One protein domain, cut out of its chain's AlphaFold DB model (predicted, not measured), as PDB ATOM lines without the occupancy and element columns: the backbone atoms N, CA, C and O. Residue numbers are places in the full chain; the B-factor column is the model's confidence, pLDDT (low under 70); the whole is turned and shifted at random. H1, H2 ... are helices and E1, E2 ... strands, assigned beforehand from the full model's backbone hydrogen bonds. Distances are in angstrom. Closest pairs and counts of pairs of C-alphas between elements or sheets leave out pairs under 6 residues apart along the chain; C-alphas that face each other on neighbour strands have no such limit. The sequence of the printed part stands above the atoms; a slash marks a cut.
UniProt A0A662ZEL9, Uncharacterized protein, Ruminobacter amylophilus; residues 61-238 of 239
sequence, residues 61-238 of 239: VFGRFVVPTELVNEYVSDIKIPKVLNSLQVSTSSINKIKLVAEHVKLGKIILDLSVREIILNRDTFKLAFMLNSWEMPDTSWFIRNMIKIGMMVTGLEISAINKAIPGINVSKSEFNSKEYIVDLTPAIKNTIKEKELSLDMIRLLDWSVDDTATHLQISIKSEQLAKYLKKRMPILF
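This is residues 61 to 238 of the 239 residues of an uncharacterized protein of Ruminobacter amylophilus (UniProt A0A662ZEL9). What does the model look like? A long, twisted sheet of six strands, E2 E3 E4 E5 E7 E6, runs through much of the domain, and a small sheet of three strands, E1 E9 E8, is partly face to face with it as a sandwich. H1 packs on the edge strand E2, H3 packs on the other edge strand E6, H4 stands up near E5, and H2 and H5 lie towards opposite ends of the long axis. What are the parts and the size? The printed part has 178 residues with five named helices and nine named strands, in the order E1 H1 E2 E3 E4 E5 H2 H3 E6 E7 H4 E8 E9 H5; the class is mixed, helices and strands, and both sheets are antiparallel. It is only just compact, close to loose, with a radius of gyration of the C-alphas of 19.0 A and spans of 67 by 33 by 30 A.

How is the largest sheet built? Its order is E2, residues 85 to 94, E3, 97 to 104, E4, 108 to 122, E5, 125 to 136, E7, 180 to 184, and E6, 170 to 173. E2 E3 E4 E5 are a meander, each strand the antiparallel neighbour of the one before. Within hydrogen-bond range are N 89 and O 101 at 2.8 A, N 100 and O 112 at 2.8 A, N 120 and O 127 at 2.8 A, N 130 and O 181 at 2.8 A, and N 172 and O 182 at 2.9 A. How does the small sheet stand to it? E1, residues 64 to 68, E9, 214 to 221, and E8, 203 to 210, form it in that order, with N 65 and O 217 at 2.8 A and N 216 and O 209 at 2.7 A. The two sheets make a sandwich, two sheets face to face, their facing parts 10.6 A centre to centre and their best planes 18 degrees apart. The closest C-alphas of E4 and E8 are those of Leu 121 and Leu 205, 6.2 A apart. Which helices are on the larger sheet? H1, residues 69 to 78, lies over E2 and along the strands at a height of 7.6 A over the sheet, its closest C-alphas to E2 being Asn 73 and Gln 89, 6.0 A. H3, residues 157 to 165, lies over E6 and along the strands at a height of 7.5 A, with Asn 163 and Asn 170 the closest C-alphas at 5.5 A. H4, residues 186 to 195, is on the same face as H1, stands up from the sheet at 55 degrees and is only just over E5, with 3 of its C-alphas falling on that strand. What of the rest? H2, residues 142 to 154, and H5, residues 223 to 233, are on neither sheet; H2 and H3 are close but not clearly touching, and about perpendicular at 77 degrees, with the closest C-alphas, Met 152 and Glu 158, 6.5 A apart. E5, H2 H3 and E6 are a split strand-helix-strand unit, two strands running the same way with E7 between them, and its crossover is right-handed. Every O i to N i+4 pair is within hydrogen-bond range in H1, H2, H3, H4 and H5.

Where do the first and last elements lie? E1 begins at C-alpha 64, (46.568, -20.531, -8.075), and H5 ends at C-alpha 233, (58.897, -14.162, -28.392). Which elements are long? E4 spans 39.1 A and bends by 61 degrees at residue 117, and E5 spans 31.8 A and bends by 63 degrees at residue 133. H2, the longest helix, spans 18.5 A from C-alpha 142 at (9.552, 2.967, 1.774).

How far does it reach? The two C-alphas farthest apart are those of Phe 143 and Phe 238, 68.0 A. Is it continuous? The printed part has no cut, and no link is long. Where is confidence low? The mean pLDDT of the printed part is 79.0, and 40 residues are under 70, among them residues 150 to 158, 194 to 199 and 223 to 231.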
ATOM      1  N   VAL A  61      53.064 -20.902  -9.875       65.62
ATOM      2  CA  VAL A  61      53.535 -22.130 -10.535       65.62
ATOM      3  C   VAL A  61      52.414 -23.165 -10.608       65.62
ATOM      4  O   VAL A  61      52.242 -23.815 -11.640       65.62
ATOM      5  N   PHE A  62      51.605 -23.281  -9.553       72.00
ATOM      6  CA  PHE A  62      50.435 -24.162  -9.523       72.00
ATOM      7  C   PHE A  62      49.179 -23.549 -10.161       72.00
ATOM      8  O   PHE A  62      48.109 -24.163 -10.111       72.00
ATOM      9  N   GLY A  63      49.292 -22.363 -10.765       73.62
ATOM     10  CA  GLY A  63      48.180 -21.657 -11.392       73.62
ATOM     11  C   GLY A  63      47.101 -21.211 -10.405       73.62
ATOM     12  O   GLY A  63      45.952 -21.039 -10.796       73.62
ATOM     13  N   ARG A  64      47.438 -21.056  -9.127       82.56
ATOM     14  CA  ARG A  64      46.568 -20.531  -8.075       82.56
ATOM     15  C   ARG A  64      46.784 -19.028  -7.973       82.56
ATOM     16  O   ARG A  64      47.908 -18.563  -7.821       82.56
ATOM     17  N   PHE A  65      45.698 -18.282  -8.076       85.00
ATOM     18  CA  PHE A  65      45.688 -16.831  -8.022       85.00
ATOM     19  C   PHE A  65      44.713 -16.378  -6.951       85.00
ATOM     20  O   PHE A  65      43.564 -16.811  -6.922       85.00
ATOM     21  N   VAL A  66      45.169 -15.474  -6.099       88.19
ATOM     22  CA  VAL A  66      44.369 -14.840  -5.057       88.19
ATOM     23  C   VAL A  66      44.188 -13.384  -5.449       88.19
ATOM     24  O   VAL A  66      45.162 -12.671  -5.646       88.19
ATOM     25  N   VAL A  67      42.954 -12.921  -5.582       88.75
ATOM     26  CA  VAL A  67      42.634 -11.516  -5.845       88.75
ATOM     27  C   VAL A  67      42.099 -10.916  -4.546       88.75
ATOM     28  O   VAL A  67      40.931 -11.147  -4.223       88.75
ATOM     29  N   PRO A  68      42.927 -10.182  -3.777       89.69
ATOM     30  CA  PRO A  68      42.490  -9.549  -2.542       89.69
ATOM     31  C   PRO A  68      41.400  -8.512  -2.805       89.69
ATOM     32  O   PRO A  68      41.518  -7.684  -3.713       89.69
ATOM     33  N   THR A  69      40.369  -8.512  -1.965       89.12
ATOM     34  CA  THR A  69      39.266  -7.542  -2.025       89.12
ATOM     35  C   THR A  69      39.762  -6.107  -1.817       89.12
ATOM     36  O   THR A  69      39.213  -5.169  -2.392       89.12
ATOM     37  N   GLU A  70      40.841  -5.924  -1.056       88.19
ATOM     38  CA  GLU A  70      41.505  -4.629  -0.856       88.19
ATOM     39  C   GLU A  70      42.005  -4.032  -2.179       88.19
ATOM     40  O   GLU A  70      41.647  -2.902  -2.501       88.19
ATOM     41  N   LEU A  71      42.709  -4.813  -3.007       86.62
ATOM     42  CA  LEU A  71      43.193  -4.352  -4.317       86.62
ATOM     43  C   LEU A  71      42.042  -4.028  -5.279       86.62
ATOM     44  O   LEU A  71      42.138  -3.104  -6.088       86.62
ATOM     45  N   VAL A  72      40.931  -4.767  -5.188       86.12
ATOM     46  CA  VAL A  72      39.716  -4.452  -5.953       86.12
ATOM     47  C   VAL A  72      39.148  -3.103  -5.513       86.12
ATOM     48  O   VAL A  72      38.792  -2.295  -6.367       86.12
ATOM     49  N   ASN A  73      39.089  -2.829  -4.209       86.56
ATOM     50  CA  ASN A  73      38.622  -1.542  -3.691       86.56
ATOM     51  C   ASN A  73      39.544  -0.380  -4.057       86.56
ATOM     52  O   ASN A  73      39.038   0.682  -4.412       86.56
ATOM     53  N   GLU A  74      40.862  -0.577  -4.025       84.38
ATOM     54  CA  GLU A  74      41.825   0.422  -4.502       84.38
ATOM     55  C   GLU A  74      41.552   0.772  -5.967       84.38
ATOM     56  O   GLU A  74      41.364   1.942  -6.305       84.38
ATOM     57  N   TYR A  75      41.400  -0.237  -6.828       81.12
ATOM     58  CA  TYR A  75      41.039  -0.017  -8.227       81.12
ATOM     59  C   TYR A  75      39.686   0.689  -8.384       81.12
ATOM     60  O   TYR A  75      39.560   1.622  -9.174       81.12
ATOM     61  N   VAL A  76      38.669   0.282  -7.621       80.75
ATOM     62  CA  VAL A  76      37.338   0.908  -7.655       80.75
ATOM     63  C   VAL A  76      37.382   2.372  -7.194       80.75
ATOM     64  O   VAL A  76      36.608   3.188  -7.692       80.75
ATOM     65  N   SER A  77      38.288   2.722  -6.282       79.50
ATOM     66  CA  SER A  77      38.493   4.106  -5.848       79.50
ATOM     67  C   SER A  77      39.239   4.961  -6.879       79.50
ATOM     68  O   SER A  77      38.983   6.160  -6.970       79.50
ATOM     69  N   ASP A  78      40.105   4.338  -7.686       74.38
ATOM     70  CA  ASP A  78      40.874   5.001  -8.743       74.38
ATOM     71  C   ASP A  78      40.030   5.261 -10.007       74.38
ATOM     72  O   ASP A  78      40.286   6.218 -10.745       74.38
ATOM     73  N   ILE A  79      39.003   4.442 -10.277       74.31
ATOM     74  CA  ILE A  79      38.141   4.646 -11.450       74.31
ATOM     75  C   ILE A  79      37.201   5.841 -11.272       74.31
ATOM     76  O   ILE A  79      36.622   6.101 -10.217       74.31
ATOM     77  N   LYS A  80      36.957   6.549 -12.377       70.19
ATOM     78  CA  LYS A  80      35.994   7.650 -12.413       70.19
ATOM     79  C   LYS A  80      34.565   7.122 -12.255       70.19
ATOM     80  O   LYS A  80      33.934   6.717 -13.232       70.19
ATOM     81  N   ILE A  81      34.036   7.184 -11.038       73.44
ATOM     82  CA  ILE A  81      32.632   6.858 -10.773       73.44
ATOM     83  C   ILE A  81      31.685   7.939 -11.338       73.44
ATOM     84  O   ILE A  81      32.057   9.115 -11.450       73.44
ATOM     85  N   PRO A  82      30.448   7.577 -11.728       71.00
ATOM     86  CA  PRO A  82      29.440   8.547 -12.147       71.00
ATOM     87  C   PRO A  82      29.202   9.619 -11.075       71.00
ATOM     88  O   PRO A  82      29.095   9.288  -9.903       71.00
ATOM     89  N   LYS A  83      28.990  10.887 -11.471       76.75
ATOM     90  CA  LYS A  83      28.756  12.030 -10.550       76.75
ATOM     91  C   LYS A  83      27.578  11.862  -9.577       76.75
ATOM     92  O   LYS A  83      27.395  12.681  -8.687       76.75
ATOM     93  N   VAL A  84      26.727  10.871  -9.810       77.88
ATOM     94  CA  VAL A  84      25.587  10.540  -8.949       77.88
ATOM     95  C   VAL A  84      25.988   9.672  -7.751       77.88
ATOM     96  O   VAL A  84      25.194   9.526  -6.823       77.88
ATOM     97  N   LEU A  85      27.208   9.127  -7.755       80.44
ATOM     98  CA  LEU A  85      27.800   8.350  -6.673       80.44
ATOM     99  C   LEU A  85      28.934   9.148  -6.015       80.44
ATOM    100  O   LEU A  85      29.786   9.700  -6.706       80.44
ATOM    101  N   ASN A  86      28.938   9.178  -4.684       83.25
ATOM    102  CA  ASN A  86      30.016   9.714  -3.854       83.25
ATOM    103  C   ASN A  86      31.122   8.677  -3.642       83.25
ATOM    104  O   ASN A  86      32.299   9.022  -3.627       83.25
ATOM    105  N   SER A  87      30.742   7.411  -3.466       85.62
ATOM    106  CA  SER A  87      31.668   6.309  -3.218       85.62
ATOM    107  C   SER A  87      31.092   4.984  -3.721       85.62
ATOM    108  O   SER A  87      29.874   4.823  -3.857       85.62
ATOM    109  N   LEU A  88      31.984   4.038  -4.016       87.81
ATOM    110  CA  LEU A  88      31.663   2.654  -4.347       87.81
ATOM    111  C   LEU A  88      32.673   1.750  -3.639       87.81
ATOM    112  O   LEU A  88      33.873   1.999  -3.699       87.81
ATOM    113  N   GLN A  89      32.182   0.721  -2.961       89.44
ATOM    114  CA  GLN A  89      32.988  -0.253  -2.236       89.44
ATOM    115  C   GLN A  89      32.481  -1.663  -2.515       89.44
ATOM    116  O   GLN A  89      31.278  -1.902  -2.657       89.44
ATOM    117  N   VAL A  90      33.418  -2.596  -2.560       89.75
ATOM    118  CA  VAL A  90      33.209  -4.029  -2.720       89.75
ATOM    119  C   VAL A  90      33.703  -4.704  -1.450       89.75
ATOM    120  O   VAL A  90      34.844  -4.517  -1.047       89.75
ATOM    121  N   SER A  91      32.878  -5.509  -0.805       88.12
ATOM    122  CA  SER A  91      33.338  -6.399   0.256       88.12
ATOM    123  C   SER A  91      32.968  -7.832  -0.064       88.12
ATOM    124  O   SER A  91      31.975  -8.106  -0.733       88.12
ATOM    125  N   THR A  92      33.783  -8.761   0.402       85.25
ATOM    126  CA  THR A  92      33.460 -10.183   0.403       85.25
ATOM    127  C   THR A  92      33.111 -10.564   1.840       85.25
ATOM    128  O   THR A  92      33.595  -9.938   2.781       85.25
ATOM    129  N   SER A  93      32.136 -11.454   2.039       72.62
ATOM    130  CA  SER A  93      31.534 -11.630   3.378       72.62
ATOM    131  C   SER A  93      31.310 -13.072   3.817       72.62
ATOM    132  O   SER A  93      30.963 -13.297   4.971       72.62
ATOM    133  N   SER A  94      31.295 -14.006   2.867       76.25
ATOM    134  CA  SER A  94      31.132 -15.449   3.081       76.25
ATOM    135  C   SER A  94      31.321 -16.161   1.742       76.25
ATOM    136  O   SER A  94      31.328 -15.501   0.700       76.25
ATOM    137  N   ILE A  95      31.399 -17.498   1.760       81.75
ATOM    138  CA  ILE A  95      31.622 -18.329   0.567       81.75
ATOM    139  C   ILE A  95      30.768 -17.860  -0.618       81.75
ATOM    140  O   ILE A  95      29.535 -17.909  -0.575       81.75
ATOM    141  N   ASN A  96      31.441 -17.424  -1.685       83.31
ATOM    142  CA  ASN A  96      30.840 -16.986  -2.949       83.31
ATOM    143  C   ASN A  96      29.859 -15.809  -2.818       83.31
ATOM    144  O   ASN A  96      28.984 -15.647  -3.671       83.31
ATOM    145  N   LYS A  97      29.987 -14.971  -1.778       87.62
ATOM    146  CA  LYS A  97      29.175 -13.757  -1.597       87.62
ATOM    147  C   LYS A  97      30.009 -12.488  -1.669       87.62
ATOM    148  O   LYS A  97      31.028 -12.347  -0.996       87.62
ATOM    149  N   ILE A  98      29.495 -11.543  -2.445       89.12
ATOM    150  CA  ILE A  98      30.041 -10.207  -2.641       89.12
ATOM    151  C   ILE A  98      28.964  -9.206  -2.249       89.12
ATOM    152  O   ILE A  98      27.812  -9.321  -2.656       89.12
ATOM    153  N   LYS A  99      29.344  -8.193  -1.492       90.56
ATOM    154  CA  LYS A  99      28.501  -7.073  -1.124       90.56
ATOM    155  C   LYS A  99      29.031  -5.819  -1.800       90.56
ATOM    156  O   LYS A  99      30.190  -5.455  -1.632       90.56
ATOM    157  N   LEU A 100      28.181  -5.154  -2.568       89.69
ATOM    158  CA  LEU A 100      28.476  -3.846  -3.141       89.69
ATOM    159  C   LEU A 100      27.781  -2.779  -2.311       89.69
ATOM    160  O   LEU A 100      26.580  -2.863  -2.053       89.69
ATOM    161  N   VAL A 101      28.531  -1.763  -1.911       89.50
ATOM    162  CA  VAL A 101      28.012  -0.605  -1.190       89.50
ATOM    163  C   VAL A 101      28.318   0.630  -2.017       89.50
ATOM    164  O   VAL A 101      29.477   0.954  -2.248       89.50
ATOM    165  N   ALA A 102      27.276   1.316  -2.467       89.12
ATOM    166  CA  ALA A 102      27.389   2.558  -3.213       89.12
ATOM    167  C   ALA A 102      26.719   3.685  -2.430       89.12
ATOM    168  O   ALA A 102      25.602   3.528  -1.937       89.12
ATOM    169  N   GLU A 103      27.369   4.834  -2.328       87.00
ATOM    170  CA  GLU A 103      26.786   6.016  -1.701       87.00
ATOM    171  C   GLU A 103      26.282   6.962  -2.784       87.00
ATOM    172  O   GLU A 103      27.066   7.524  -3.544       87.00
ATOM    173  N   HIS A 104      24.966   7.123  -2.891       87.62
ATOM    174  CA  HIS A 104      24.344   7.947  -3.918       87.62
ATOM    175  C   HIS A 104      23.995   9.335  -3.377       87.62
ATOM    176  O   HIS A 104      23.304   9.456  -2.365       87.62
ATOM    177  N   VAL A 105      24.350  10.385  -4.127       82.75
ATOM    178  CA  VAL A 105      24.229  11.803  -3.721       82.75
ATOM    179  C   VAL A 105      22.833  12.163  -3.194       82.75
ATOM    180  O   VAL A 105      22.699  12.963  -2.276       82.75
ATOM    181  N   LYS A 106      21.775  11.588  -3.784       81.50
ATOM    182  CA  LYS A 106      20.371  11.874  -3.417       81.50
ATOM    183  C   LYS A 106      19.644  10.756  -2.679       81.50
ATOM    184  O   LYS A 106      18.597  11.006  -2.098       81.50
ATOM    185  N   LEU A 107      20.127   9.522  -2.801       81.62
ATOM    186  CA  LEU A 107      19.395   8.338  -2.334       81.62
ATOM    187  C   LEU A 107      20.025   7.748  -1.066       81.62
ATOM    188  O   LEU A 107      19.484   6.805  -0.492       81.62
ATOM    189  N   GLY A 108      21.151   8.317  -0.630       84.81
ATOM    190  CA  GLY A 108      21.942   7.790   0.465       84.81
ATOM    191  C   GLY A 108      22.597   6.471   0.080       84.81
ATOM    192  O   GLY A 108      22.936   6.229  -1.085       84.81
ATOM    193  N   LYS A 109      22.793   5.618   1.076       88.19
ATOM    194  CA  LYS A 109      23.477   4.342   0.928       88.19
ATOM    195  C   LYS A 109      22.615   3.342   0.156       88.19
ATOM    196  O   LYS A 109      21.436   3.156   0.448       88.19
ATOM    197  N   ILE A 110      23.234   2.662  -0.800       87.50
ATOM    198  CA  ILE A 110      22.676   1.552  -1.570       87.50
ATOM    199  C   ILE A 110      23.552   0.333  -1.297       87.50
ATOM    200  O   ILE A 110      24.772   0.394  -1.441       87.50
ATOM    201  N   ILE A 111      22.934  -0.768  -0.890       88.56
ATOM    202  CA  ILE A 111      23.611  -2.019  -0.555       88.56
ATOM    203  C   ILE A 111      23.061  -3.110  -1.466       88.56
ATOM    204  O   ILE A 111      21.849  -3.298  -1.527       88.56
ATOM    205  N   LEU A 112      23.934  -3.827  -2.169       88.56
ATOM    206  CA  LEU A 112      23.583  -4.969  -3.010       88.56
ATOM    207  C   LEU A 112      24.322  -6.201  -2.499       88.56
ATOM    208  O   LEU A 112      25.552  -6.202  -2.467       88.56
ATOM    209  N   ASP A 113      23.588  -7.254  -2.155       89.12
ATOM    210  CA  ASP A 113      24.184  -8.545  -1.824       89.12
ATOM    211  C   ASP A 113      24.096  -9.459  -3.043       89.12
ATOM    212  O   ASP A 113      23.014  -9.846  -3.502       89.12
ATOM    213  N   LEU A 114      25.261  -9.809  -3.565       89.81
ATOM    214  CA  LEU A 114      25.452 -10.636  -4.741       89.81
ATOM    215  C   LEU A 114      26.062 -11.978  -4.339       89.81
ATOM    216  O   LEU A 114      26.900 -12.063  -3.443       89.81
ATOM    217  N   SER A 115      25.684 -13.039  -5.037       90.38
ATOM    218  CA  SER A 115      26.417 -14.302  -5.022       90.38
ATOM    219  C   SER A 115      27.075 -14.531  -6.364       90.38
ATOM    220  O   SER A 115      26.409 -14.438  -7.394       90.38
ATOM    221  N   VAL A 116      28.360 -14.869  -6.363       89.31
ATOM    222  CA  VAL A 116      29.016 -15.368  -7.572       89.31
ATOM    223  C   VAL A 116      28.437 -16.749  -7.846       89.31
ATOM    224  O   VAL A 116      28.447 -17.618  -6.975       89.31
ATOM    225  N   ARG A 117      27.840 -16.927  -9.021       88.44
ATOM    226  CA  ARG A 117      27.248 -18.201  -9.442       88.44
ATOM    227  C   ARG A 117      28.223 -19.012 -10.260       88.44
ATOM    228  O   ARG A 117      28.372 -20.202 -10.014       88.44
ATOM    229  N   GLU A 118      28.856 -18.360 -11.221       86.81
ATOM    230  CA  GLU A 118      29.735 -19.013 -12.173       86.81
ATOM    231  C   GLU A 118      30.728 -18.005 -12.754       86.81
ATOM    232  O   GLU A 118      30.390 -16.846 -13.011       86.81
ATOM    233  N   ILE A 119      31.951 -18.470 -12.994       86.12
ATOM    234  CA  ILE A 119      32.942 -17.784 -13.818       86.12
ATOM    235  C   ILE A 119      33.069 -18.589 -15.111       86.12
ATOM    236  O   ILE A 119      33.615 -19.691 -15.126       86.12
ATOM    237  N   ILE A 120      32.549 -18.040 -16.204       84.19
ATOM    238  CA  ILE A 120      32.517 -18.697 -17.509       84.19
ATOM    239  C   ILE A 120      33.755 -18.261 -18.290       84.19
ATOM    240  O   ILE A 120      33.783 -17.175 -18.881       84.19
ATOM    241  N   LEU A 121      34.768 -19.127 -18.317       82.38
ATOM    242  CA  LEU A 121      35.978 -18.942 -19.113       82.38
ATOM    243  C   LEU A 121      36.071 -20.004 -20.211       82.38
ATOM    244  O   LEU A 121      36.398 -21.160 -19.953       82.38
ATOM    245  N   ASN A 122      35.826 -19.585 -21.452       78.75
ATOM    246  CA  ASN A 122      35.966 -20.414 -22.650       78.75
ATOM    247  C   ASN A 122      36.942 -19.766 -23.639       78.75
ATOM    248  O   ASN A 122      37.390 -18.640 -23.437       78.75
ATOM    249  N   ARG A 123      37.223 -20.465 -24.751       73.81
ATOM    250  CA  ARG A 123      38.178 -20.028 -25.793       73.81
ATOM    251  C   ARG A 123      38.026 -18.564 -26.203       73.81
ATOM    252  O   ARG A 123      39.020 -17.904 -26.475       73.81
ATOM    253  N   ASP A 124      36.788 -18.085 -26.241       79.31
ATOM    254  CA  ASP A 124      36.439 -16.774 -26.771       79.31
ATOM    255  C   ASP A 124      35.702 -15.870 -25.798       79.31
ATOM    256  O   ASP A 124      35.353 -14.759 -26.194       79.31
ATOM    257  N   THR A 125      35.443 -16.319 -24.569       84.00
ATOM    258  CA  THR A 125      34.572 -15.595 -23.642       84.00
ATOM    259  C   THR A 125      35.106 -15.624 -22.225       84.00
ATOM    260  O   THR A 125      35.478 -16.688 -21.729       84.00
ATOM    261  N   PHE A 126      35.040 -14.477 -21.561       86.31
ATOM    262  CA  PHE A 126      35.199 -14.348 -20.121       86.31
ATOM    263  C   PHE A 126      33.968 -13.627 -19.573       86.31
ATOM    264  O   PHE A 126      33.783 -12.429 -19.814       86.31
ATOM    265  N   LYS A 127      33.111 -14.359 -18.862       90.06
ATOM    266  CA  LYS A 127      31.883 -13.821 -18.268       90.06
ATOM    267  C   LYS A 127      31.791 -14.195 -16.797       90.06
ATOM    268  O   LYS A 127      32.204 -15.279 -16.402       90.06
ATOM    269  N   LEU A 128      31.212 -13.306 -16.006       89.31
ATOM    270  CA  LEU A 128      30.935 -13.512 -14.591       89.31
ATOM    271  C   LEU A 128      29.422 -13.490 -14.387       89.31
ATOM    272  O   LEU A 128      28.769 -12.507 -14.743       89.31
ATOM    273  N   ALA A 129      28.871 -14.566 -13.836       90.06
ATOM    274  CA  ALA A 129      27.462 -14.651 -13.482       90.06
ATOM    275  C   ALA A 129      27.288 -14.342 -11.992       90.06
ATOM    276  O   ALA A 129      27.847 -15.024 -11.127       90.06
ATOM    277  N   PHE A 130      26.485 -13.325 -11.694       89.56
ATOM    278  CA  PHE A 130      26.145 -12.907 -10.341       89.56
ATOM    279  C   PHE A 130      24.648 -13.047 -10.101       89.56
ATOM    280  O   PHE A 130      23.832 -12.646 -10.924       89.56
ATOM    281  N   MET A 131      24.275 -13.550  -8.934       89.50
ATOM    282  CA  MET A 131      22.898 -13.593  -8.467       89.50
ATOM    283  C   MET A 131      22.658 -12.480  -7.457       89.50
ATOM    284  O   MET A 131      23.302 -12.450  -6.413       89.50
ATOM    285  N   LEU A 132      21.708 -11.591  -7.741       87.56
ATOM    286  CA  LEU A 132      21.250 -10.594  -6.779       87.56
ATOM    287  C   LEU A 132      20.347 -11.261  -5.737       87.56
ATOM    288  O   LEU A 132      19.202 -11.626  -6.024       87.56
ATOM    289  N   ASN A 133      20.870 -11.408  -4.524       87.25
ATOM    290  CA  ASN A 133      20.161 -12.025  -3.407       87.25
ATOM    291  C   ASN A 133      19.221 -11.020  -2.741       87.25
ATOM    292  O   ASN A 133      18.026 -11.283  -2.581       87.25
ATOM    293  N   SER A 134      19.763  -9.853  -2.406       85.44
ATOM    294  CA  SER A 134      19.060  -8.761  -1.741       85.44
ATOM    295  C   SER A 134      19.609  -7.417  -2.193       85.44
ATOM    296  O   SER A 134      20.727  -7.300  -2.693       85.44
ATOM    297  N   TRP A 135      18.782  -6.392  -2.026       86.25
ATOM    298  CA  TRP A 135      19.187  -5.009  -2.189       86.25
ATOM    299  C   TRP A 135      18.505  -4.173  -1.108       86.25
ATOM    300  O   TRP A 135      17.347  -4.426  -0.758       86.25
ATOM    301  N   GLU A 136      19.212  -3.185  -0.580       85.56
ATOM    302  CA  GLU A 136      18.731  -2.320   0.487       85.56
ATOM    303  C   GLU A 136      19.093  -0.861   0.207       85.56
ATOM    304  O   GLU A 136      20.160  -0.546  -0.317       85.56
ATOM    305  N   MET A 137      18.193   0.040   0.595       87.44
ATOM    306  CA  MET A 137      18.419   1.486   0.601       87.44
ATOM    307  C   MET A 137      17.961   2.034   1.956       87.44
ATOM    308  O   MET A 137      16.808   2.468   2.075       87.44
ATOM    309  N   PRO A 138      18.786   1.917   3.010       85.50
ATOM    310  CA  PRO A 138      18.376   2.241   4.377       85.50
ATOM    311  C   PRO A 138      17.848   3.674   4.519       85.50
ATOM    312  O   PRO A 138      16.818   3.870   5.166       85.50
ATOM    313  N   ASP A 139      18.475   4.631   3.834       84.75
ATOM    314  CA  ASP A 139      18.210   6.068   3.996       84.75
ATOM    315  C   ASP A 139      17.009   6.577   3.182       84.75
ATOM    316  O   ASP A 139      16.597   7.730   3.292       84.75
ATOM    317  N   THR A 140      16.426   5.728   2.334       84.88
ATOM    318  CA  THR A 140      15.348   6.116   1.418       84.88
ATOM    319  C   THR A 140      13.975   5.775   2.008       84.88
ATOM    320  O   THR A 140      13.808   4.749   2.662       84.88
ATOM    321  N   SER A 141      12.932   6.573   1.764       84.81
ATOM    322  CA  SER A 141      11.577   6.229   2.233       84.81
ATOM    323  C   SER A 141      11.056   4.925   1.602       84.81
ATOM    324  O   SER A 141      11.448   4.554   0.493       84.81
ATOM    325  N   TRP A 142      10.151   4.214   2.285       82.69
ATOM    326  CA  TRP A 142       9.552   2.967   1.774       82.69
ATOM    327  C   TRP A 142       8.905   3.146   0.389       82.69
ATOM    328  O   TRP A 142       9.048   2.294  -0.487       82.69
ATOM    329  N   PHE A 143       8.246   4.287   0.167       81.62
ATOM    330  CA  PHE A 143       7.597   4.599  -1.105       81.62
ATOM    331  C   PHE A 143       8.608   4.735  -2.251       81.62
ATOM    332  O   PHE A 143       8.456   4.094  -3.291       81.62
ATOM    333  N   ILE A 144       9.682   5.506  -2.043       80.44
ATOM    334  CA  ILE A 144      10.728   5.698  -3.056       80.44
ATOM    335  C   ILE A 144      11.452   4.371  -3.330       80.44
ATOM    336  O   ILE A 144      11.677   4.034  -4.492       80.44
ATOM    337  N   ARG A 145      11.728   3.566  -2.289       80.50
ATOM    338  CA  ARG A 145      12.294   2.212  -2.438       80.50
ATOM    339  C   ARG A 145      11.452   1.340  -3.369       80.50
ATOM    340  O   ARG A 145      11.995   0.698  -4.265       80.50
ATOM    341  N   ASN A 146      10.132   1.337  -3.191       79.44
ATOM    342  CA  ASN A 146       9.236   0.538  -4.027       79.44
ATOM    343  C   ASN A 146       9.116   1.067  -5.457       79.44
ATOM    344  O   ASN A 146       9.105   0.260  -6.384       79.44
ATOM    345  N   MET A 147       9.090   2.386  -5.663       76.44
ATOM    346  CA  MET A 147       9.096   2.931  -7.024       76.44
ATOM    347  C   MET A 147      10.371   2.564  -7.783       76.44
ATOM    348  O   MET A 147      10.291   2.147  -8.936       76.44
ATOM    349  N   ILE A 148      11.539   2.670  -7.140       75.31
ATOM    350  CA  ILE A 148      12.820   2.286  -7.748       75.31
ATOM    351  C   ILE A 148      12.825   0.790  -8.063       75.31
ATOM    352  O   ILE A 148      13.190   0.405  -9.171       75.31
ATOM    353  N   LYS A 149      12.347  -0.050  -7.135       71.38
ATOM    354  CA  LYS A 149      12.225  -1.499  -7.343       71.38
ATOM    355  C   LYS A 149      11.413  -1.831  -8.594       71.38
ATOM    356  O   LYS A 149      11.840  -2.647  -9.404       71.38
ATOM    357  N   ILE A 150      10.257  -1.188  -8.749       67.12
ATOM    358  CA  ILE A 150       9.377  -1.375  -9.906       67.12
ATOM    359  C   ILE A 150      10.062  -0.851 -11.173       67.12
ATOM    360  O   ILE A 150      10.093  -1.551 -12.181       67.12
ATOM    361  N   GLY A 151      10.692   0.324 -11.112       65.50
ATOM    362  CA  GLY A 151      11.438   0.901 -12.233       65.50
ATOM    363  C   GLY A 151      12.562  -0.009 -12.743       65.50
ATOM    364  O   GLY A 151      12.649  -0.250 -13.947       65.50
ATOM    365  N   MET A 152      13.365  -0.581 -11.842       65.19
ATOM    366  CA  MET A 152      14.442  -1.528 -12.176       65.19
ATOM    367  C   MET A 152      13.923  -2.880 -12.687       65.19
ATOM    368  O   MET A 152      14.601  -3.565 -13.453       65.19
ATOM    369  N   MET A 153      12.732  -3.309 -12.261       62.62
ATOM    370  CA  MET A 153      12.117  -4.537 -12.777       62.62
ATOM    371  C   MET A 153      11.554  -4.354 -14.188       62.62
ATOM    372  O   MET A 153      11.621  -5.286 -14.983       62.62
ATOM    373  N   VAL A 154      11.008  -3.176 -14.497       58.41
ATOM    374  CA  VAL A 154      10.213  -2.951 -15.714       58.41
ATOM    375  C   VAL A 154      11.039  -2.392 -16.875       58.41
ATOM    376  O   VAL A 154      10.743  -2.698 -18.025       58.41
ATOM    377  N   THR A 155      12.055  -1.566 -16.611       56.78
ATOM    378  CA  THR A 155      12.620  -0.704 -17.668       56.78
ATOM    379  C   THR A 155      13.957  -1.163 -18.247       56.78
ATOM    380  O   THR A 155      14.286  -0.765 -19.362       56.78
ATOM    381  N   GLY A 156      14.750  -1.967 -17.526       62.75
ATOM    382  CA  GLY A 156      16.089  -2.382 -17.977       62.75
ATOM    383  C   GLY A 156      17.080  -1.222 -18.176       62.75
ATOM    384  O   GLY A 156      18.190  -1.424 -18.681       62.75
ATOM    385  N   LEU A 157      16.699   0.003 -17.796       64.56
ATOM    386  CA  LEU A 157      17.483   1.225 -17.973       64.56
ATOM    387  C   LEU A 157      18.775   1.192 -17.156       64.56
ATOM    388  O   LEU A 157      19.777   1.777 -17.570       64.56
ATOM    389  N   GLU A 158      18.773   0.468 -16.038       69.44
ATOM    390  CA  GLU A 158      19.940   0.251 -15.190       69.44
ATOM    391  C   GLU A 158      21.088  -0.418 -15.958       69.44
ATOM    392  O   GLU A 158      22.234   0.018 -15.864       69.44
ATOM    393  N   ILE A 159      20.778  -1.403 -16.803       73.56
ATOM    394  CA  ILE A 159      21.777  -2.130 -17.591       73.56
ATOM    395  C   ILE A 159      22.333  -1.233 -18.698       73.56
ATOM    396  O   ILE A 159      23.544  -1.169 -18.908       73.56
ATOM    397  N   SER A 160      21.457  -0.485 -19.377       68.69
ATOM    398  CA  SER A 160      21.881   0.461 -20.414       68.69
ATOM    399  C   SER A 160      22.793   1.556 -19.852       68.69
ATOM    400  O   SER A 160      23.770   1.930 -20.501       68.69
ATOM    401  N   ALA A 161      22.511   2.051 -18.645       67.62
ATOM    402  CA  ALA A 161      23.348   3.041 -17.977       67.62
ATOM    403  C   ALA A 161      24.733   2.481 -17.615       67.62
ATOM    404  O   ALA A 161      25.735   3.143 -17.883       67.62
ATOM    405  N   ILE A 162      24.801   1.258 -17.075       68.38
ATOM    406  CA  ILE A 162      26.071   0.600 -16.727       68.38
ATOM    407  C   ILE A 162      26.930   0.378 -17.979       68.38
ATOM    408  O   ILE A 162      28.096   0.773 -17.998       68.38
ATOM    409  N   ASN A 163      26.341  -0.146 -19.056       72.06
ATOM    410  CA  ASN A 163      27.062  -0.420 -20.308       72.06
ATOM    411  C   ASN A 163      27.561   0.856 -21.001       72.06
ATOM    412  O   ASN A 163      28.565   0.828 -21.706       72.06
ATOM    413  N   LYS A 164      26.882   1.993 -20.800       70.00
ATOM    414  CA  LYS A 164      27.357   3.302 -21.279       70.00
ATOM    415  C   LYS A 164      28.480   3.874 -20.417       70.00
ATOM    416  O   LYS A 164      29.303   4.625 -20.931       70.00
ATOM    417  N   ALA A 165      28.483   3.576 -19.120       66.38
ATOM    418  CA  ALA A 165      29.440   4.138 -18.175       66.38
ATOM    419  C   ALA A 165      30.798   3.422 -18.207       66.38
ATOM    420  O   ALA A 165      31.815   4.080 -17.993       66.38
ATOM    421  N   ILE A 166      30.825   2.111 -18.478       66.12
ATOM    422  CA  ILE A 166      32.052   1.307 -18.422       66.12
ATOM    423  C   ILE A 166      32.370   0.710 -19.802       66.12
ATOM    424  O   ILE A 166      31.900  -0.381 -20.132       66.12
ATOM    425  N   PRO A 167      33.168   1.403 -20.638       64.31
ATOM    426  CA  PRO A 167      33.520   0.901 -21.960       64.31
ATOM    427  C   PRO A 167      34.317  -0.408 -21.857       64.31
ATOM    428  O   PRO A 167      35.267  -0.518 -21.086       64.31
ATOM    429  N   GLY A 168      33.933  -1.406 -22.657       66.88
ATOM    430  CA  GLY A 168      34.581  -2.724 -22.685       66.88
ATOM    431  C   GLY A 168      33.985  -3.767 -21.735       66.88
ATOM    432  O   GLY A 168      34.405  -4.925 -21.798       66.88
ATOM    433  N   ILE A 169      32.994  -3.388 -20.919       75.75
ATOM    434  CA  ILE A 169      32.200  -4.298 -20.085       75.75
ATOM    435  C   ILE A 169      30.749  -4.275 -20.564       75.75
ATOM    436  O   ILE A 169      30.153  -3.208 -20.691       75.75
ATOM    437  N   ASN A 170      30.169  -5.454 -20.789       84.31
ATOM    438  CA  ASN A 170      28.751  -5.589 -21.111       84.31
ATOM    439  C   ASN A 170      28.033  -6.346 -19.998       84.31
ATOM    440  O   ASN A 170      28.255  -7.534 -19.790       84.31
ATOM    441  N   VAL A 171      27.135  -5.670 -19.299       84.81
ATOM    442  CA  VAL A 171      26.217  -6.265 -18.333       84.81
ATOM    443  C   VAL A 171      24.912  -6.622 -19.040       84.81
ATOM    444  O   VAL A 171      24.429  -5.886 -19.901       84.81
ATOM    445  N   SER A 172      24.337  -7.764 -18.685       86.44
ATOM    446  CA  SER A 172      23.034  -8.237 -19.162       86.44
ATOM    447  C   SER A 172      22.320  -9.015 -18.057       86.44
ATOM    448  O   SER A 172      22.962  -9.479 -17.117       86.44
ATOM    449  N   LYS A 173      20.992  -9.136 -18.134       84.50
ATOM    450  CA  LYS A 173      20.225 -10.067 -17.295       84.50
ATOM    451  C   LYS A 173      20.167 -11.423 -17.995       84.50
ATOM    452  O   LYS A 173      20.081 -11.470 -19.220       84.50
ATOM    453  N   SER A 174      20.207 -12.504 -17.225       81.75
ATOM    454  CA  SER A 174      20.019 -13.857 -17.749       81.75
ATOM    455  C   SER A 174      18.614 -14.029 -18.320       81.75
ATOM    456  O   SER A 174      17.634 -13.577 -17.725       81.75
ATOM    457  N   GLU A 175      18.509 -14.724 -19.453       78.06
ATOM    458  CA  GLU A 175      17.224 -15.066 -20.078       78.06
ATOM    459  C   GLU A 175      16.405 -16.031 -19.206       78.06
ATOM    460  O   GLU A 175      15.176 -16.038 -19.261       78.06
ATOM    461  N   PHE A 176      17.081 -16.814 -18.359       77.69
ATOM    462  CA  PHE A 176      16.469 -17.868 -17.549       77.69
ATOM    463  C   PHE A 176      16.162 -17.423 -16.114       77.69
ATOM    464  O   PHE A 176      15.341 -18.046 -15.438       77.69
ATOM    465  N   ASN A 177      16.808 -16.358 -15.623       78.88
ATOM    466  CA  ASN A 177      16.637 -15.883 -14.252       78.88
ATOM    467  C   ASN A 177      16.769 -14.358 -14.148       78.88
ATOM    468  O   ASN A 177      17.852 -13.794 -14.265       78.88
ATOM    469  N   SER A 178      15.669 -13.683 -13.811       75.81
ATOM    470  CA  SER A 178      15.606 -12.217 -13.714       75.81
ATOM    471  C   SER A 178      16.467 -11.602 -12.601       75.81
ATOM    472  O   SER A 178      16.688 -10.388 -12.600       75.81
ATOM    473  N   LYS A 179      16.950 -12.415 -11.652       79.56
ATOM    474  CA  LYS A 179      17.880 -12.000 -10.589       79.56
ATOM    475  C   LYS A 179      19.343 -12.259 -10.936       79.56
ATOM    476  O   LYS A 179      20.216 -11.897 -10.151       79.56
ATOM    477  N   GLU A 180      19.611 -12.910 -12.058       85.19
ATOM    478  CA  GLU A 180      20.960 -13.215 -12.501       85.19
ATOM    479  C   GLU A 180      21.441 -12.157 -13.493       85.19
ATOM    480  O   GLU A 180      20.770 -11.833 -14.474       85.19
ATOM    481  N   TYR A 181      22.620 -11.621 -13.210       86.62
ATOM    482  CA  TYR A 181      23.319 -10.635 -14.012       86.62
ATOM    483  C   TYR A 181      24.589 -11.268 -14.563       86.62
ATOM    484  O   TYR A 181      25.394 -11.821 -13.817       86.62
ATOM    485  N   ILE A 182      24.779 -11.158 -15.869       88.56
ATOM    486  CA  ILE A 182      25.962 -11.629 -16.573       88.56
ATOM    487  C   ILE A 182      26.797 -10.405 -16.924       88.56
ATOM    488  O   ILE A 182      26.358  -9.546 -17.693       88.56
ATOM    489  N   VAL A 183      27.999 -10.337 -16.361       88.62
ATOM    490  CA  VAL A 183      29.010  -9.325 -16.663       88.62
ATOM    491  C   VAL A 183      30.012  -9.937 -17.636       88.62
ATOM    492  O   VAL A 183      30.803 -10.806 -17.277       88.62
ATOM    493  N   ASP A 184      29.965  -9.501 -18.886       87.50
ATOM    494  CA  ASP A 184      30.857  -9.930 -19.953       87.50
ATOM    495  C   ASP A 184      32.063  -8.984 -20.041       87.50
ATOM    496  O   ASP A 184      31.939  -7.817 -20.423       87.50
ATOM    497  N   LEU A 185      33.236  -9.509 -19.675       84.88
ATOM    498  CA  LEU A 185      34.525  -8.809 -19.734       84.88
ATOM    499  C   LEU A 185      35.336  -9.207 -20.976       84.88
ATOM    500  O   LEU A 185      36.483  -8.784 -21.137       84.88
ATOM    501  N   THR A 186      34.759 -10.019 -21.865       85.12
ATOM    502  CA  THR A 186      35.417 -10.508 -23.079       85.12
ATOM    503  C   THR A 186      36.020  -9.379 -23.912       85.12
ATOM    504  O   THR A 186      37.175  -9.529 -24.308       85.12
ATOM    505  N   PRO A 187      35.327  -8.251 -24.184       81.06
ATOM    506  CA  PRO A 187      35.901  -7.186 -25.006       81.06
ATOM    507  C   PRO A 187      37.150  -6.562 -24.365       81.06
ATOM    508  O   PRO A 187      38.174  -6.415 -25.035       81.06
ATOM    509  N   ALA A 188      37.099  -6.262 -23.063       76.38
ATOM    510  CA  ALA A 188      38.228  -5.708 -22.313       76.38
ATOM    511  C   ALA A 188      39.446  -6.652 -22.308       76.38
ATOM    512  O   ALA A 188      40.582  -6.234 -22.556       76.38
ATOM    513  N   ILE A 189      39.209  -7.949 -22.098       75.88
ATOM    514  CA  ILE A 189      40.282  -8.945 -22.059       75.88
ATOM    515  C   ILE A 189      40.831  -9.214 -23.464       75.88
ATOM    516  O   ILE A 189      42.048  -9.248 -23.640       75.88
ATOM    517  N   LYS A 190      39.970  -9.336 -24.485       76.44
ATOM    518  CA  LYS A 190      40.393  -9.552 -25.880       76.44
ATOM    519  C   LYS A 190      41.271  -8.420 -26.407       76.44
ATOM    520  O   LYS A 190      42.240  -8.691 -27.112       76.44
ATOM    521  N   ASN A 191      40.985  -7.175 -26.036       68.62
ATOM    522  CA  ASN A 191      41.855  -6.052 -26.387       68.62
ATOM    523  C   ASN A 191      43.241  -6.198 -25.738       68.62
ATOM    524  O   ASN A 191      44.254  -6.089 -26.426       68.62
ATOM    525  N   THR A 192      43.285  -6.564 -24.454       68.38
ATOM    526  CA  THR A 192      44.538  -6.728 -23.697       68.38
ATOM    527  C   THR A 192      45.407  -7.875 -24.229       68.38
ATOM    528  O   THR A 192      46.618  -7.724 -24.386       68.38
ATOM    529  N   ILE A 193      44.814  -9.033 -24.538       71.25
ATOM    530  CA  ILE A 193      45.565 -10.193 -25.054       71.25
ATOM    531  C   ILE A 193      46.029  -9.981 -26.503       71.25
ATOM    532  O   ILE A 193      47.112 -10.443 -26.863       71.25
ATOM    533  N   LYS A 194      45.254  -9.250 -27.325       68.00
ATOM    534  CA  LYS A 194      45.593  -8.978 -28.730       68.00
ATOM    535  C   LYS A 194      46.862  -8.137 -28.846       68.00
ATOM    536  O   LYS A 194      47.706  -8.459 -29.677       68.00
ATOM    537  N   GLU A 195      47.047  -7.140 -27.974       61.56
ATOM    538  CA  GLU A 195      48.300  -6.367 -27.869       61.56
ATOM    539  C   GLU A 195      49.530  -7.257 -27.642       61.56
ATOM    540  O   GLU A 195      50.648  -6.901 -28.014       61.56
ATOM    541  N   LYS A 196      49.335  -8.416 -27.008       64.00
ATOM    542  CA  LYS A 196      50.404  -9.339 -26.632       64.00
ATOM    543  C   LYS A 196      50.482 -10.576 -27.522       64.00
ATOM    544  O   LYS A 196      51.318 -11.425 -27.256       64.00
ATOM    545  N   GLU A 197      49.680 -10.676 -28.588       65.50
ATOM    546  CA  GLU A 197      49.542 -11.898 -29.408       65.50
ATOM    547  C   GLU A 197      49.238 -13.161 -28.573       65.50
ATOM    548  O   GLU A 197      49.644 -14.271 -28.921       65.50
ATOM    549  N   LEU A 198      48.534 -12.986 -27.453       66.69
ATOM    550  CA  LEU A 198      48.053 -14.069 -26.600       66.69
ATOM    551  C   LEU A 198      46.604 -14.403 -26.956       66.69
ATOM    552  O   LEU A 198      45.864 -13.568 -27.481       66.69
ATOM    553  N   SER A 199      46.183 -15.626 -26.642       69.94
ATOM    554  CA  SER A 199      44.822 -16.097 -26.899       69.94
ATOM    555  C   SER A 199      44.173 -16.626 -25.621       69.94
ATOM    556  O   SER A 199      44.822 -17.267 -24.797       69.94
ATOM    557  N   LEU A 200      42.874 -16.359 -25.456       73.69
ATOM    558  CA  LEU A 200      42.093 -16.822 -24.302       73.69
ATOM    559  C   LEU A 200      41.958 -18.343 -24.269       73.69
ATOM    560  O   LEU A 200      41.842 -18.928 -23.198       73.69
ATOM    561  N   ASP A 201      42.052 -19.000 -25.425       73.75
ATOM    562  CA  ASP A 201      42.042 -20.457 -25.511       73.75
ATOM    563  C   ASP A 201      43.237 -21.126 -24.817       73.75
ATOM    564  O   ASP A 201      43.177 -22.336 -24.576       73.75
ATOM    565  N   MET A 202      44.281 -20.363 -24.480       73.19
ATOM    566  CA  MET A 202      45.450 -20.832 -23.743       73.19
ATOM    567  C   MET A 202      45.150 -21.046 -22.261       73.19
ATOM    568  O   MET A 202      45.871 -21.808 -21.624       73.19
ATOM    569  N   ILE A 203      44.113 -20.403 -21.718       77.50
ATOM    570  CA  ILE A 203      43.791 -20.409 -20.289       77.50
ATOM    571  C   ILE A 203      42.533 -21.250 -20.063       77.50
ATOM    572  O   ILE A 203      41.546 -21.148 -20.792       77.50
ATOM    573  N   ARG A 204      42.564 -22.098 -19.039       80.75
ATOM    574  CA  ARG A 204      41.412 -22.851 -18.541       80.75
ATOM    575  C   ARG A 204      41.203 -22.509 -17.080       80.75
ATOM    576  O   ARG A 204      42.157 -22.583 -16.316       80.75
ATOM    577  N   LEU A 205      39.975 -22.187 -16.696       82.62
ATOM    578  CA  LEU A 205      39.604 -22.134 -15.288       82.62
ATOM    579  C   LEU A 205      39.345 -23.568 -14.811       82.62
ATOM    580  O   LEU A 205      38.569 -24.289 -15.434       82.62
ATOM    581  N   LEU A 206      40.051 -23.988 -13.767       84.06
ATOM    582  CA  LEU A 206      39.890 -25.291 -13.128       84.06
ATOM    583  C   LEU A 206      38.913 -25.208 -11.959       84.06
ATOM    584  O   LEU A 206      38.042 -26.060 -11.839       84.06
ATOM    585  N   ASP A 207      39.075 -24.185 -11.124       87.75
ATOM    586  CA  ASP A 207      38.252 -23.970  -9.940       87.75
ATOM    587  C   ASP A 207      38.246 -22.485  -9.557       87.75
ATOM    588  O   ASP A 207      39.122 -21.719  -9.979       87.75
ATOM    589  N   TRP A 208      37.259 -22.074  -8.769       91.00
ATOM    590  CA  TRP A 208      37.199 -20.740  -8.186       91.00
ATOM    591  C   TRP A 208      36.395 -20.735  -6.885       91.00
ATOM    592  O   TRP A 208      35.444 -21.497  -6.704       91.00
ATOM    593  N   SER A 209      36.740 -19.820  -5.988       89.81
ATOM    594  CA  SER A 209      35.974 -19.561  -4.771       89.81
ATOM    595  C   SER A 209      36.137 -18.111  -4.325       89.81
ATOM    596  O   SER A 209      37.062 -17.414  -4.733       89.81
ATOM    597  N   VAL A 210      35.216 -17.626  -3.498       86.88
ATOM    598  CA  VAL A 210      35.346 -16.329  -2.819       86.88
ATOM    599  C   VAL A 210      35.238 -16.569  -1.328       86.88
ATOM    600  O   VAL A 210      34.301 -17.242  -0.902       86.88
ATOM    601  N   ASP A 211      36.156 -16.009  -0.551       86.81
ATOM    602  CA  ASP A 211      36.105 -15.994   0.910       86.81
ATOM    603  C   ASP A 211      35.996 -14.555   1.439       86.81
ATOM    604  O   ASP A 211      35.774 -13.606   0.687       86.81
ATOM    605  N   ASP A 212      36.116 -14.384   2.751       85.06
ATOM    606  CA  ASP A 212      35.879 -13.106   3.426       85.06
ATOM    607  C   ASP A 212      36.902 -12.014   3.066       85.06
ATOM    608  O   ASP A 212      36.675 -10.846   3.381       85.06
ATOM    609  N   THR A 213      38.010 -12.350   2.395       86.44
ATOM    610  CA  THR A 213      39.082 -11.387   2.089       86.44
ATOM    611  C   THR A 213      39.525 -11.390   0.630       86.44
ATOM    612  O   THR A 213      40.129 -10.408   0.185       86.44
ATOM    613  N   ALA A 214      39.227 -12.441  -0.136       87.94
ATOM    614  CA  ALA A 214      39.727 -12.590  -1.492       87.94
ATOM    615  C   ALA A 214      38.846 -13.461  -2.401       87.94
ATOM    616  O   ALA A 214      38.005 -14.256  -1.982       87.94
ATOM    617  N   THR A 215      39.096 -13.324  -3.702       88.44
ATOM    618  CA  THR A 215      38.648 -14.272  -4.728       88.44
ATOM    619  C   THR A 215      39.808 -15.175  -5.124       88.44
ATOM    620  O   THR A 215      40.839 -14.695  -5.587       88.44
ATOM    621  N   HIS A 216      39.635 -16.482  -4.979       89.81
ATOM    622  CA  HIS A 216      40.603 -17.501  -5.369       89.81
ATOM    623  C   HIS A 216      40.238 -18.064  -6.735       89.81
ATOM    624  O   HIS A 216      39.091 -18.426  -6.995       89.81
ATOM    625  N   LEU A 217      41.227 -18.156  -7.612       89.38
ATOM    626  CA  LEU A 217      41.109 -18.716  -8.949       89.38
ATOM    627  C   LEU A 217      42.183 -19.780  -9.116       89.38
ATOM    628  O   LEU A 217      43.356 -19.531  -8.849       89.38
ATOM    629  N   GLN A 218      41.807 -20.945  -9.619       87.56
ATOM    630  CA  GLN A 218      42.758 -21.939 -10.082       87.56
ATOM    631  C   GLN A 218      42.653 -22.040 -11.596       87.56
ATOM    632  O   GLN A 218      41.611 -22.407 -12.134       87.56
ATOM    633  N   ILE A 219      43.736 -21.726 -12.294       85.00
ATOM    634  CA  ILE A 219      43.821 -21.782 -13.748       85.00
ATOM    635  C   ILE A 219      44.881 -22.783 -14.199       85.00
ATOM    636  O   ILE A 219      45.871 -23.048 -13.525       85.00
ATOM    637  N   SER A 220      44.689 -23.317 -15.395       80.50
ATOM    638  CA  SER A 220      45.677 -24.102 -16.117       80.50
ATOM    639  C   SER A 220      45.975 -23.423 -17.441       80.50
ATOM    640  O   SER A 220      45.068 -22.944 -18.126       80.50
ATOM    641  N   ILE A 221      47.250 -23.398 -17.816       75.94
ATOM    642  CA  ILE A 221      47.684 -22.888 -19.110       75.94
ATOM    643  C   ILE A 221      48.015 -24.078 -20.004       75.94
ATOM    644  O   ILE A 221      48.745 -24.986 -19.605       75.94
ATOM    645  N   LYS A 222      47.514 -24.071 -21.242       72.81
ATOM    646  CA  LYS A 222      47.892 -25.057 -22.257       72.81
ATOM    647  C   LYS A 222      49.373 -24.901 -22.601       72.81
ATOM    648  O   LYS A 222      49.754 -24.038 -23.395       72.81
ATOM    649  N   SER A 223      50.198 -25.770 -22.026       67.81
ATOM    650  CA  SER A 223      51.659 -25.709 -22.099       67.81
ATOM    651  C   SER A 223      52.193 -25.707 -23.533       67.81
ATOM    652  O   SER A 223      53.152 -25.003 -23.816       67.81
ATOM    653  N   GLU A 224      51.545 -26.412 -24.469       67.69
ATOM    654  CA  GLU A 224      51.946 -26.418 -25.885       67.69
ATOM    655  C   GLU A 224      51.803 -25.047 -26.559       67.69
ATOM    656  O   GLU A 224      52.682 -24.624 -27.311       67.69
ATOM    657  N   GLN A 225      50.700 -24.340 -26.301       65.25
ATOM    658  CA  GLN A 225      50.481 -23.006 -26.861       65.25
ATOM    659  C   GLN A 225      51.384 -21.977 -26.179       65.25
ATOM    660  O   GLN A 225      51.937 -21.113 -26.860       65.25
ATOM    661  N   LEU A 226      51.602 -22.111 -24.866       68.19
ATOM    662  CA  LEU A 226      52.556 -21.277 -24.135       68.19
ATOM    663  C   LEU A 226      53.984 -21.482 -24.653       68.19
ATOM    664  O   LEU A 226      54.679 -20.508 -24.916       68.19
ATOM    665  N   ALA A 227      54.408 -22.725 -24.877       66.38
ATOM    666  CA  ALA A 227      55.724 -23.034 -25.427       66.38
ATOM    667  C   ALA A 227      55.897 -22.472 -26.844       66.38
ATOM    668  O   ALA A 227      56.932 -21.883 -27.139       66.38
ATOM    669  N   LYS A 228      54.883 -22.589 -27.716       69.88
ATOM    670  CA  LYS A 228      54.900 -21.960 -29.053       69.88
ATOM    671  C   LYS A 228      55.038 -20.439 -28.962       69.88
ATOM    672  O   LYS A 228      55.844 -19.858 -29.685       69.88
ATOM    673  N   TYR A 229      54.283 -19.809 -28.063       68.94
ATOM    674  CA  TYR A 229      54.357 -18.371 -27.817       68.94
ATOM    675  C   TYR A 229      55.745 -17.945 -27.312       68.94
ATOM    676  O   TYR A 229      56.363 -17.042 -27.880       68.94
ATOM    677  N   LEU A 230      56.266 -18.627 -26.290       66.00
ATOM    678  CA  LEU A 230      57.562 -18.321 -25.690       66.00
ATOM    679  C   LEU A 230      58.717 -18.572 -26.668       66.00
ATOM    680  O   LEU A 230      59.602 -17.733 -26.750       66.00
ATOM    681  N   LYS A 231      58.683 -19.634 -27.483       69.31
ATOM    682  CA  LYS A 231      59.678 -19.855 -28.550       69.31
ATOM    683  C   LYS A 231      59.688 -18.726 -29.581       69.31
ATOM    684  O   LYS A 231      60.749 -18.330 -30.046       69.31
ATOM    685  N   LYS A 232      58.514 -18.186 -29.926       70.00
ATOM    686  CA  LYS A 232      58.388 -17.074 -30.881       70.00
ATOM    687  C   LYS A 232      58.901 -15.748 -30.306       70.00
ATOM    688  O   LYS A 232      59.485 -14.955 -31.035       70.00
ATOM    689  N   ARG A 233      58.632 -15.471 -29.025       67.50
ATOM    690  CA  ARG A 233      58.897 -14.162 -28.392       67.50
ATOM    691  C   ARG A 233      60.201 -14.094 -27.603       67.50
ATOM    692  O   ARG A 233      60.759 -13.014 -27.459       67.50
ATOM    693  N   MET A 234      60.657 -15.222 -27.078       64.56
ATOM    694  CA  MET A 234      61.838 -15.358 -26.228       64.56
ATOM    695  C   MET A 234      62.635 -16.609 -26.644       64.56
ATOM    696  O   MET A 234      62.779 -17.532 -25.841       64.56
ATOM    697  N   PRO A 235      63.140 -16.666 -27.894       60.53
ATOM    698  CA  PRO A 235      63.837 -17.846 -28.418       60.53
ATOM    699  C   PRO A 235      65.029 -18.260 -27.543       60.53
ATOM    700  O   PRO A 235      65.204 -19.443 -27.285       60.53
ATOM    701  N   ILE A 236      65.721 -17.283 -26.944       57.22
ATOM    702  CA  ILE A 236      66.876 -17.469 -26.048       57.22
ATOM    703  C   ILE A 236      66.592 -18.292 -24.774       57.22
ATOM    704  O   ILE A 236      67.510 -18.608 -24.027       57.22
ATOM    705  N   LEU A 237      65.324 -18.587 -24.465       43.38
ATOM    706  CA  LEU A 237      64.945 -19.464 -23.350       43.38
ATOM    707  C   LEU A 237      64.911 -20.955 -23.731       43.38
ATOM    708  O   LEU A 237      64.695 -21.782 -22.845       43.38
ATOM    709  N   PHE A 238      65.045 -21.288 -25.018       53.09
ATOM    710  CA  PHE A 238      64.897 -22.647 -25.558       53.09
ATOM    711  C   PHE A 238      66.124 -23.141 -26.334       53.09
ATOM    712  O   PHE A 238      66.071 -24.256 -26.857       53.09
TER     713      PHE A 238